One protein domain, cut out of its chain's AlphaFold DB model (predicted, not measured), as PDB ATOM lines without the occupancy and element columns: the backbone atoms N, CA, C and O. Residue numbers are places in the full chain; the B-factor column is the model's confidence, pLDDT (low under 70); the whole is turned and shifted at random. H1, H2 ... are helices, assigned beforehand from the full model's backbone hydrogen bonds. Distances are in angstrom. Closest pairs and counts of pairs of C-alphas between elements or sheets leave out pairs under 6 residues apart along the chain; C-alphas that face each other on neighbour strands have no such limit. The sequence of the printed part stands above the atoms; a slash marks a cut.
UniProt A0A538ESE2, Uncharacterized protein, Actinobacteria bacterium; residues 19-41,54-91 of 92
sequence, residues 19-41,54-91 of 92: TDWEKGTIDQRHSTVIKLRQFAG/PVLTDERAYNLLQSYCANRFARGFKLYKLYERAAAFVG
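What this domain is: This is residues 19 to 41 and 54 to 91 of the 92 residues of an uncharacterized protein of Actinobacteria bacterium (UniProt A0A538ESE2). Three helices, H2, H3 and H4, cross one another steeply in a compact cluster, their centres making a triangle, and the short H1 packs on the last part of H3, residues 65 to 69. The printed part has 61 residues with four named helices, in the order H1, H2, H3, H4, and no named strand; its class is all helix. It is compact, with a radius of gyration of the C-alphas of 10.6 A, and rounded, spanning 27 by 23 by 16 A.

How they stand to each other: H1, residues 19 to 23, is close to but not clearly touching H2, residues 26 to 40; their closest C-alphas, of Trp 21 and Arg 29, are 6.4 A apart. H3, residues 58 to 69, is the hub, touching three helices. It touches H1 with residues 65 to 69 alone, the closest C-alphas being those of Glu 22 and Cys 69, 6.9 A apart. With residues 58 to 62 alone it touches H2, only just about perpendicular at 72 degrees; the closest C-alphas, of Val 33 and Asp 58, are 5.9 A apart. H4, residues 79 to 90, touches H3 with residues 79 to 83 alone, at a steep tilt of 58 degrees, opposite ways; the closest C-alphas, of Ala 61 and Tyr 83, are 6.6 A apart. H2 touches H4 with residues 36 to 40 alone, at a steep tilt of 61 degrees, the same way; the closest C-alphas, of Leu 36 and Tyr 80, are 6.3 A apart. H1 and H4 are only just apart, 8.2 A at the closest C-alphas. Every O i to N i+4 pair is within hydrogen-bond range in H1, H2 and H3, and 7 of 8 in H4.

Where its parts are: H1 begins at C-alpha 19, (-22.758, -31.401, 21.590). H2 measures 21.1 A from first to last C-alpha, H3 16.2 A and H4 16.5 A. H4 ends at C-alpha 90, (-32.985, -53.970, 18.252).

The domain as a whole: The C-alphas farthest apart, of Gly 41 and Arg 72, are 28.9 A apart. Residues 42 to 53 are not printed, in the link across the cut from H2 to H3; C-alphas 41 and 54 are 5.9 A apart. The link from H1 to H2 is tight and that from H3 to H4 short. The mean pLDDT of the printed part is 95.0, and no printed residue is under 70.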
ATOM      1  N   THR A  19     -23.805 -32.438  21.661       96.75
ATOM      2  CA  THR A  19     -22.758 -31.401  21.590       96.75
ATOM      3  C   THR A  19     -21.413 -31.939  22.081       96.75
ATOM      4  O   THR A  19     -20.374 -31.608  21.511       96.75
ATOM      5  N   ASP A  20     -21.417 -32.784  23.115       95.75
ATOM      6  CA  ASP A  20     -20.201 -33.446  23.603       95.75
ATOM      7  C   ASP A  20     -19.689 -34.460  22.568       95.75
ATOM      8  O   ASP A  20     -18.497 -34.505  22.279       95.75
ATOM      9  N   TRP A  21     -20.598 -35.219  21.943       96.69
ATOM     10  CA  TRP A  21     -20.263 -36.154  20.863       96.69
ATOM     11  C   TRP A  21     -19.587 -35.459  19.676       96.69
ATOM     12  O   TRP A  21     -18.546 -35.917  19.204       96.69
ATOM     13  N   GLU A  22     -20.154 -34.345  19.203       96.25
ATOM     14  CA  GLU A  22     -19.593 -33.560  18.097       96.25
ATOM     15  C   GLU A  22     -18.172 -33.073  18.413       96.25
ATOM     16  O   GLU A  22     -17.291 -33.180  17.560       96.25
ATOM     17  N   LYS A  23     -17.934 -32.598  19.641       95.31
ATOM     18  CA  LYS A  23     -16.626 -32.095  20.094       95.31
ATOM     19  C   LYS A  23     -15.605 -33.198  20.386       95.31
ATOM     20  O   LYS A  23     -14.410 -32.912  20.414       95.31
ATOM     21  N   GLY A  24     -16.060 -34.424  20.626       94.06
ATOM     22  CA  GLY A  24     -15.199 -35.554  20.954       94.06
ATOM     23  C   GLY A  24     -14.351 -36.025  19.771       94.06
ATOM     24  O   GLY A  24     -14.815 -36.069  18.628       94.06
ATOM     25  N   THR A  25     -13.118 -36.442  20.058       95.44
ATOM     26  CA  THR A  25     -12.258 -37.175  19.120       95.44
ATOM     27  C   THR A  25     -12.840 -38.555  18.804       95.44
ATOM     28  O   THR A  25     -13.722 -39.057  19.504       95.44
ATOM     29  N   ILE A  26     -12.319 -39.210  17.763       95.25
ATOM     30  CA  ILE A  26     -12.722 -40.575  17.391       95.25
ATOM     31  C   ILE A  26     -12.563 -41.534  18.583       95.25
ATOM     32  O   ILE A  26     -13.526 -42.210  18.949       95.25
ATOM     33  N   ASP A  27     -11.414 -41.513  19.264       94.56
ATOM     34  CA  ASP A  27     -11.163 -42.354  20.444       94.56
ATOM     35  C   ASP A  27     -12.146 -42.073  21.590       94.56
ATOM     36  O   ASP A  27     -12.637 -42.991  22.248       94.56
ATOM     37  N   GLN A  28     -12.496 -40.804  21.811       93.94
ATOM     38  CA  GLN A  28     -13.471 -40.418  22.835       93.94
ATOM     39  C   GLN A  28     -14.883 -40.887  22.489       93.94
ATOM     40  O   GLN A  28     -15.620 -41.325  23.377       93.94
ATOM     41  N   ARG A  29     -15.260 -40.851  21.209       96.88
ATOM     42  CA  ARG A  29     -16.535 -41.398  20.729       96.88
ATOM     43  C   ARG A  29     -16.593 -42.912  20.926       96.88
ATOM     44  O   ARG A  29     -17.575 -43.404  21.476       96.88
ATOM     45  N   HIS A  30     -15.526 -43.643  20.598       96.81
ATOM     46  CA  HIS A  30     -15.444 -45.084  20.873       96.81
ATOM     47  C   HIS A  30     -15.498 -45.400  22.373       96.81
ATOM     48  O   HIS A  30     -16.280 -46.249  22.798       96.81
ATOM     49  N   SER A  31     -14.750 -44.668  23.204       94.56
ATOM     50  CA  SER A  31     -14.813 -44.816  24.664       94.56
ATOM     51  C   SER A  31     -16.225 -44.553  25.205       94.56
ATOM     52  O   SER A  31     -16.704 -45.270  26.084       94.56
ATOM     53  N   THR A  32     -16.929 -43.563  24.649       95.50
ATOM     54  CA  THR A  32     -18.321 -43.253  25.005       95.50
ATOM     55  C   THR A  32     -19.255 -44.406  24.667       95.50
ATOM     56  O   THR A  32     -20.074 -44.782  25.501       95.50
ATOM     57  N   VAL A  33     -19.110 -45.007  23.484       97.00
ATOM     58  CA  VAL A  33     -19.879 -46.188  23.075       97.00
ATOM     59  C   VAL A  33     -19.675 -47.357  24.044       97.00
ATOM     60  O   VAL A  33     -20.655 -47.940  24.507       97.00
ATOM     61  N   ILE A  34     -18.429 -47.645  24.427       94.94
ATOM     62  CA  ILE A  34     -18.115 -48.716  25.387       94.94
ATOM     63  C   ILE A  34     -18.780 -48.438  26.743       94.94
ATOM     64  O   ILE A  34     -19.421 -49.320  27.317       94.94
ATOM     65  N   LYS A  35     -18.688 -47.197  27.239       93.69
ATOM     66  CA  LYS A  35     -19.321 -46.779  28.500       93.69
ATOM     67  C   LYS A  35     -20.848 -46.869  28.441       93.69
ATOM     68  O   LYS A  35     -21.465 -47.257  29.428       93.69
ATOM     69  N   LEU A  36     -21.463 -46.541  27.303       94.50
ATOM     70  CA  LEU A  36     -22.907 -46.683  27.094       94.50
ATOM     71  C   LEU A  36     -23.342 -48.146  27.136       94.50
ATOM     72  O   LEU A  36     -24.321 -48.459  27.807       94.50
ATOM     73  N   ARG A  37     -22.588 -49.040  26.489       94.31
ATOM     74  CA  ARG A  37     -22.851 -50.482  26.527       94.31
ATOM     75  C   ARG A  37     -22.764 -51.040  27.946       94.31
ATOM     76  O   ARG A  37     -23.640 -51.789  28.353       94.31
ATOM     77  N   GLN A  38     -21.745 -50.645  28.710       90.69
ATOM     78  CA  GLN A  38     -21.603 -51.038  30.119       90.69
ATOM     79  C   GLN A  38     -22.731 -50.485  30.996       90.69
ATOM     80  O   GLN A  38     -23.228 -51.183  31.874       90.69
ATOM     81  N   PHE A  39     -23.136 -49.236  30.758       89.88
ATOM     82  CA  PHE A  39     -24.217 -48.593  31.496       89.88
ATOM     83  C   PHE A  39     -25.577 -49.249  31.222       89.88
ATOM     84  O   PHE A  39     -26.313 -49.531  32.162       89.88
ATOM     85  N   ALA A  40     -25.897 -49.510  29.952       89.62
ATOM     86  CA  ALA A  40     -27.173 -50.091  29.537       89.62
ATOM     87  C   ALA A  40     -27.266 -51.598  29.822       89.62
ATOM     88  O   ALA A  40     -28.313 -52.075  30.247       89.62
ATOM     89  N   GLY A  41     -26.169 -52.333  29.623       86.38
ATOM     90  CA  GLY A  41     -26.092 -53.778  29.850       86.38
ATOM     91  C   GLY A  41     -25.895 -54.184  31.309       86.38
ATOM     92  O   GLY A  41     -25.654 -55.356  31.582       86.38
ATOM     93  N   PRO A  54     -30.803 -54.836  27.414       90.25
ATOM     94  CA  PRO A  54     -30.433 -55.052  26.021       90.25
ATOM     95  C   PRO A  54     -29.307 -54.099  25.612       90.25
ATOM     96  O   PRO A  54     -29.288 -52.926  26.007       90.25
ATOM     97  N   VAL A  55     -28.389 -54.582  24.774       95.00
ATOM     98  CA  VAL A  55     -27.254 -53.785  24.287       95.00
ATOM     99  C   VAL A  55     -27.173 -53.744  22.763       95.00
ATOM    100  O   VAL A  55     -27.568 -54.662  22.048       95.00
ATOM    101  N   LEU A  56     -26.627 -52.643  22.248       95.75
ATOM    102  CA  LEU A  56     -26.176 -52.517  20.865       95.75
ATOM    103  C   LEU A  56     -24.714 -52.955  20.750       95.75
ATOM    104  O   LEU A  56     -23.920 -52.733  21.669       95.75
ATOM    105  N   THR A  57     -24.342 -53.478  19.578       95.88
ATOM    106  CA  THR A  57     -22.929 -53.584  19.197       95.88
ATOM    107  C   THR A  57     -22.299 -52.194  19.139       95.88
ATOM    108  O   THR A  57     -22.981 -51.206  18.844       95.88
ATOM    109  N   ASP A  58     -20.990 -52.113  19.381       95.75
ATOM    110  CA  ASP A  58     -20.283 -50.830  19.407       95.75
ATOM    111  C   ASP A  58     -20.416 -50.081  18.062       95.75
ATOM    112  O   ASP A  58     -20.628 -48.871  18.033       95.75
ATOM    113  N   GLU A  59     -20.407 -50.807  16.941       96.81
ATOM    114  CA  GLU A  59     -20.630 -50.245  15.604       96.81
ATOM    115  C   GLU A  59     -22.035 -49.636  15.445       96.81
ATOM    116  O   GLU A  59     -22.177 -48.489  15.016       96.81
ATOM    117  N   ARG A  60     -23.092 -50.367  15.833       97.50
ATOM    118  CA  ARG A  60     -24.475 -49.861  15.754       97.50
ATOM    119  C   ARG A  60     -24.671 -48.642  16.643       97.50
ATOM    120  O   ARG A  60     -25.325 -47.687  16.231       97.50
ATOM    121  N   ALA A  61     -24.097 -48.667  17.842       97.75
ATOM    122  CA  ALA A  61     -24.138 -47.542  18.761       97.75
ATOM    123  C   ALA A  61     -23.421 -46.316  18.184       97.75
ATOM    124  O   ALA A  61     -23.973 -45.218  18.223       97.75
ATOM    125  N   TYR A  62     -22.232 -46.495  17.604       98.38
ATOM    126  CA  TYR A  62     -21.498 -45.405  16.968       98.38
ATOM    127  C   TYR A  62     -22.305 -44.791  15.824       98.38
ATOM    128  O   TYR A  62     -22.516 -43.580  15.805       98.38
ATOM    129  N   ASN A  63     -22.815 -45.618  14.908       98.12
ATOM    130  CA  ASN A  63     -23.576 -45.158  13.747       98.12
ATOM    131  C   ASN A  63     -24.873 -44.446  14.148       98.12
ATOM    132  O   ASN A  63     -25.198 -43.395  13.594       98.12
ATOM    133  N   LEU A  64     -25.584 -44.966  15.154       97.88
ATOM    134  CA  LEU A  64     -26.765 -44.324  15.726       97.88
ATOM    135  C   LEU A  64     -26.437 -42.911  16.225       97.88
ATOM    136  O   LEU A  64     -27.081 -41.941  15.822       97.88
ATOM    137  N   LEU A  65     -25.436 -42.788  17.098       98.19
ATOM    138  CA  LEU A  65     -25.074 -41.508  17.706       98.19
ATOM    139  C   LEU A  65     -24.521 -40.539  16.659       98.19
ATOM    140  O   LEU A  65     -24.929 -39.381  16.628       98.19
ATOM    141  N   GLN A  66     -23.678 -41.019  15.746       98.31
ATOM    142  CA  GLN A  66     -23.141 -40.230  14.642       98.31
ATOM    143  C   GLN A  66     -24.253 -39.672  13.743       98.31
ATOM    144  O   GLN A  66     -24.206 -38.496  13.382       98.31
ATOM    145  N   SER A  67     -25.265 -40.480  13.417       97.94
ATOM    146  CA  SER A  67     -26.395 -40.061  12.584       97.94
ATOM    147  C   SER A  67     -27.288 -39.042  13.291       97.94
ATOM    148  O   SER A  67     -27.650 -38.028  12.701       97.94
ATOM    149  N   TYR A  68     -27.661 -39.282  14.551       97.56
ATOM    150  CA  TYR A  68     -28.519 -38.352  15.289       97.56
ATOM    151  C   TYR A  68     -27.804 -37.035  15.569       97.56
ATOM    152  O   TYR A  68     -28.354 -35.970  15.286       97.56
ATOM    153  N   CYS A  69     -26.575 -37.104  16.077       98.06
ATOM    154  CA  CYS A  69     -25.835 -35.928  16.501       98.06
ATOM    155  C   CYS A  69     -25.346 -35.066  15.335       98.06
ATOM    156  O   CYS A  69     -25.043 -33.910  15.571       98.06
ATOM    157  N   ALA A  70     -25.362 -35.547  14.086       97.06
ATOM    158  CA  ALA A  70     -25.147 -34.694  12.912       97.06
ATOM    159  C   ALA A  70     -26.258 -33.637  12.706       97.06
ATOM    160  O   ALA A  70     -26.092 -32.689  11.937       97.06
ATOM    161  N   ASN A  71     -27.408 -33.781  13.377       97.50
ATOM    162  CA  ASN A  71     -28.535 -32.869  13.236       97.50
ATOM    163  C   ASN A  71     -28.493 -31.746  14.279       97.50
ATOM    164  O   ASN A  71     -28.526 -31.996  15.484       97.50
ATOM    165  N   ARG A  72     -28.570 -30.481  13.835       93.50
ATOM    166  CA  ARG A  72     -28.514 -29.307  14.737       93.50
ATOM    167  C   ARG A  72     -29.585 -29.315  15.834       93.50
ATOM    168  O   ARG A  72     -29.332 -28.795  16.917       93.50
ATOM    169  N   PHE A  73     -30.764 -29.887  15.579       95.75
ATOM    170  CA  PHE A  73     -31.833 -29.979  16.582       95.75
ATOM    171  C   PHE A  73     -31.507 -30.969  17.714       95.75
ATOM    172  O   PHE A  73     -32.056 -30.853  18.806       95.75
ATOM    173  N   ALA A  74     -30.608 -31.931  17.480       97.25
ATOM    174  CA  ALA A  74     -30.292 -33.000  18.420       97.25
ATOM    175  C   ALA A  74     -29.215 -32.615  19.442       97.25
ATOM    176  O   ALA A  74     -28.950 -33.392  20.350       97.25
ATOM    177  N   ARG A  75     -28.611 -31.421  19.349       96.00
ATOM    178  CA  ARG A  75     -27.485 -30.968  20.197       96.00
ATOM    179  C   ARG A  75     -27.659 -31.232  21.696       96.00
ATOM    180  O   ARG A  75     -26.685 -31.561  22.366       96.00
ATOM    181  N   GLY A  76     -28.881 -31.092  22.217       96.25
ATOM    182  CA  GLY A  76     -29.203 -31.316  23.631       96.25
ATOM    183  C   GLY A  76     -29.597 -32.753  23.995       96.25
ATOM    184  O   GLY A  76     -29.788 -33.049  25.176       96.25
ATOM    185  N   PHE A  77     -29.741 -33.654  23.022       97.94
ATOM    186  CA  PHE A  77     -30.178 -35.028  23.261       97.94
ATOM    187  C   PHE A  77     -29.124 -35.796  24.047       97.94
ATOM    188  O   PHE A  77     -27.937 -35.762  23.722       97.94
ATOM    189  N   LYS A  78     -29.569 -36.507  25.087       97.62
ATOM    190  CA  LYS A  78     -28.698 -37.349  25.907       97.62
ATOM    191  C   LYS A  78     -28.338 -38.622  25.154       97.62
ATOM    192  O   LYS A  78     -29.229 -39.336  24.694       97.62
ATOM    193  N   LEU A  79     -27.043 -38.932  25.096       97.44
ATOM    194  CA  LEU A  79     -26.544 -40.086  24.342       97.44
ATOM    195  C   LEU A  79     -27.112 -41.398  24.894       97.44
ATOM    196  O   LEU A  79     -27.569 -42.238  24.125       97.44
ATOM    197  N   TYR A  80     -27.182 -41.532  26.223       95.62
ATOM    198  CA  TYR A  80     -27.745 -42.729  26.850       95.62
ATOM    199  C   TYR A  80     -29.226 -42.933  26.525       95.62
ATOM    200  O   TYR A  80     -29.643 -44.065  26.328       95.62
ATOM    201  N   LYS A  81     -30.013 -41.859  26.366       96.25
ATOM    202  CA  LYS A  81     -31.425 -41.976  25.972       96.25
ATOM    203  C   LYS A  81     -31.599 -42.434  24.534       96.25
ATOM    204  O   LYS A  81     -32.496 -43.227  24.264       96.25
ATOM    205  N   LEU A  82     -30.751 -41.954  23.626       97.19
ATOM    206  CA  LEU A  82     -30.742 -42.436  22.245       97.19
ATOM    207  C   LEU A  82     -30.349 -43.916  22.195       97.19
ATOM    208  O   LEU A  82     -31.050 -44.707  21.568       97.19
ATOM    209  N   TYR A  83     -29.286 -44.286  22.914       96.94
ATOM    210  CA  TYR A  83     -28.812 -45.663  23.015       96.94
ATOM    211  C   TYR A  83     -29.877 -46.600  23.598       96.94
ATOM    212  O   TYR A  83     -30.253 -47.559  22.936       96.94
ATOM    213  N   GLU A  84     -30.391 -46.316  24.802       94.69
ATOM    214  CA  GLU A  84     -31.384 -47.151  25.501       94.69
ATOM    215  C   GLU A  84     -32.635 -47.353  24.649       94.69
ATOM    216  O   GLU A  84     -33.135 -48.469  24.533       94.69
ATOM    217  N   ARG A  85     -33.125 -46.280  24.011       95.12
ATOM    218  CA  ARG A  85     -34.304 -46.367  23.150       95.12
ATOM    219  C   ARG A  85     -34.056 -47.288  21.964       95.12
ATOM    220  O   ARG A  85     -34.921 -48.097  21.667       95.12
ATOM    221  N   ALA A  86     -32.911 -47.185  21.292       96.25
ATOM    222  CA  ALA A  86     -32.586 -48.078  20.184       96.25
ATOM    223  C   ALA A  86     -32.370 -49.525  20.660       96.25
ATOM    224  O   ALA A  86     -32.930 -50.452  20.075       96.25
ATOM    225  N   ALA A  87     -31.626 -49.722  21.750       95.00
ATOM    226  CA  ALA A  87     -31.368 -51.037  22.329       95.00
ATOM    227  C   ALA A  87     -32.661 -51.764  22.727       95.00
ATOM    228  O   ALA A  87     -32.777 -52.960  22.492       95.00
ATOM    229  N   ALA A  88     -33.670 -51.050  23.228       90.75
ATOM    230  CA  ALA A  88     -34.966 -51.636  23.566       90.75
ATOM    231  C   ALA A  88     -35.717 -52.257  22.368       90.75
ATOM    232  O   ALA A  88     -36.570 -53.113  22.581       90.75
ATOM    233  N   PHE A  89     -35.423 -51.846  21.127       88.62
ATOM    234  CA  PHE A  89     -36.083 -52.382  19.925       88.62
ATOM    235  C   PHE A  89     -35.223 -53.364  19.128       88.62
ATOM    236  O   PHE A  89     -35.770 -54.246  18.474       88.62
ATOM    237  N   VAL A  90     -33.896 -53.191  19.120       87.38
ATOM    238  CA  VAL A  90     -32.985 -53.970  18.252       87.38
ATOM    239  C   VAL A  90     -31.783 -54.574  18.986       87.38
ATOM    240  O   VAL A  90     -30.884 -55.125  18.342       87.38
ATOM    241  N   GLY A  91     -31.722 -54.410  20.308       77.00
ATOM    242  CA  GLY A  91     -30.716 -55.028  21.164       77.00
ATOM    243  C   GLY A  91     -31.013 -56.505  21.417       77.00
ATOM    244  O   GLY A  91     -32.125 -56.976  21.176       77.00
TER     245      GLY A  91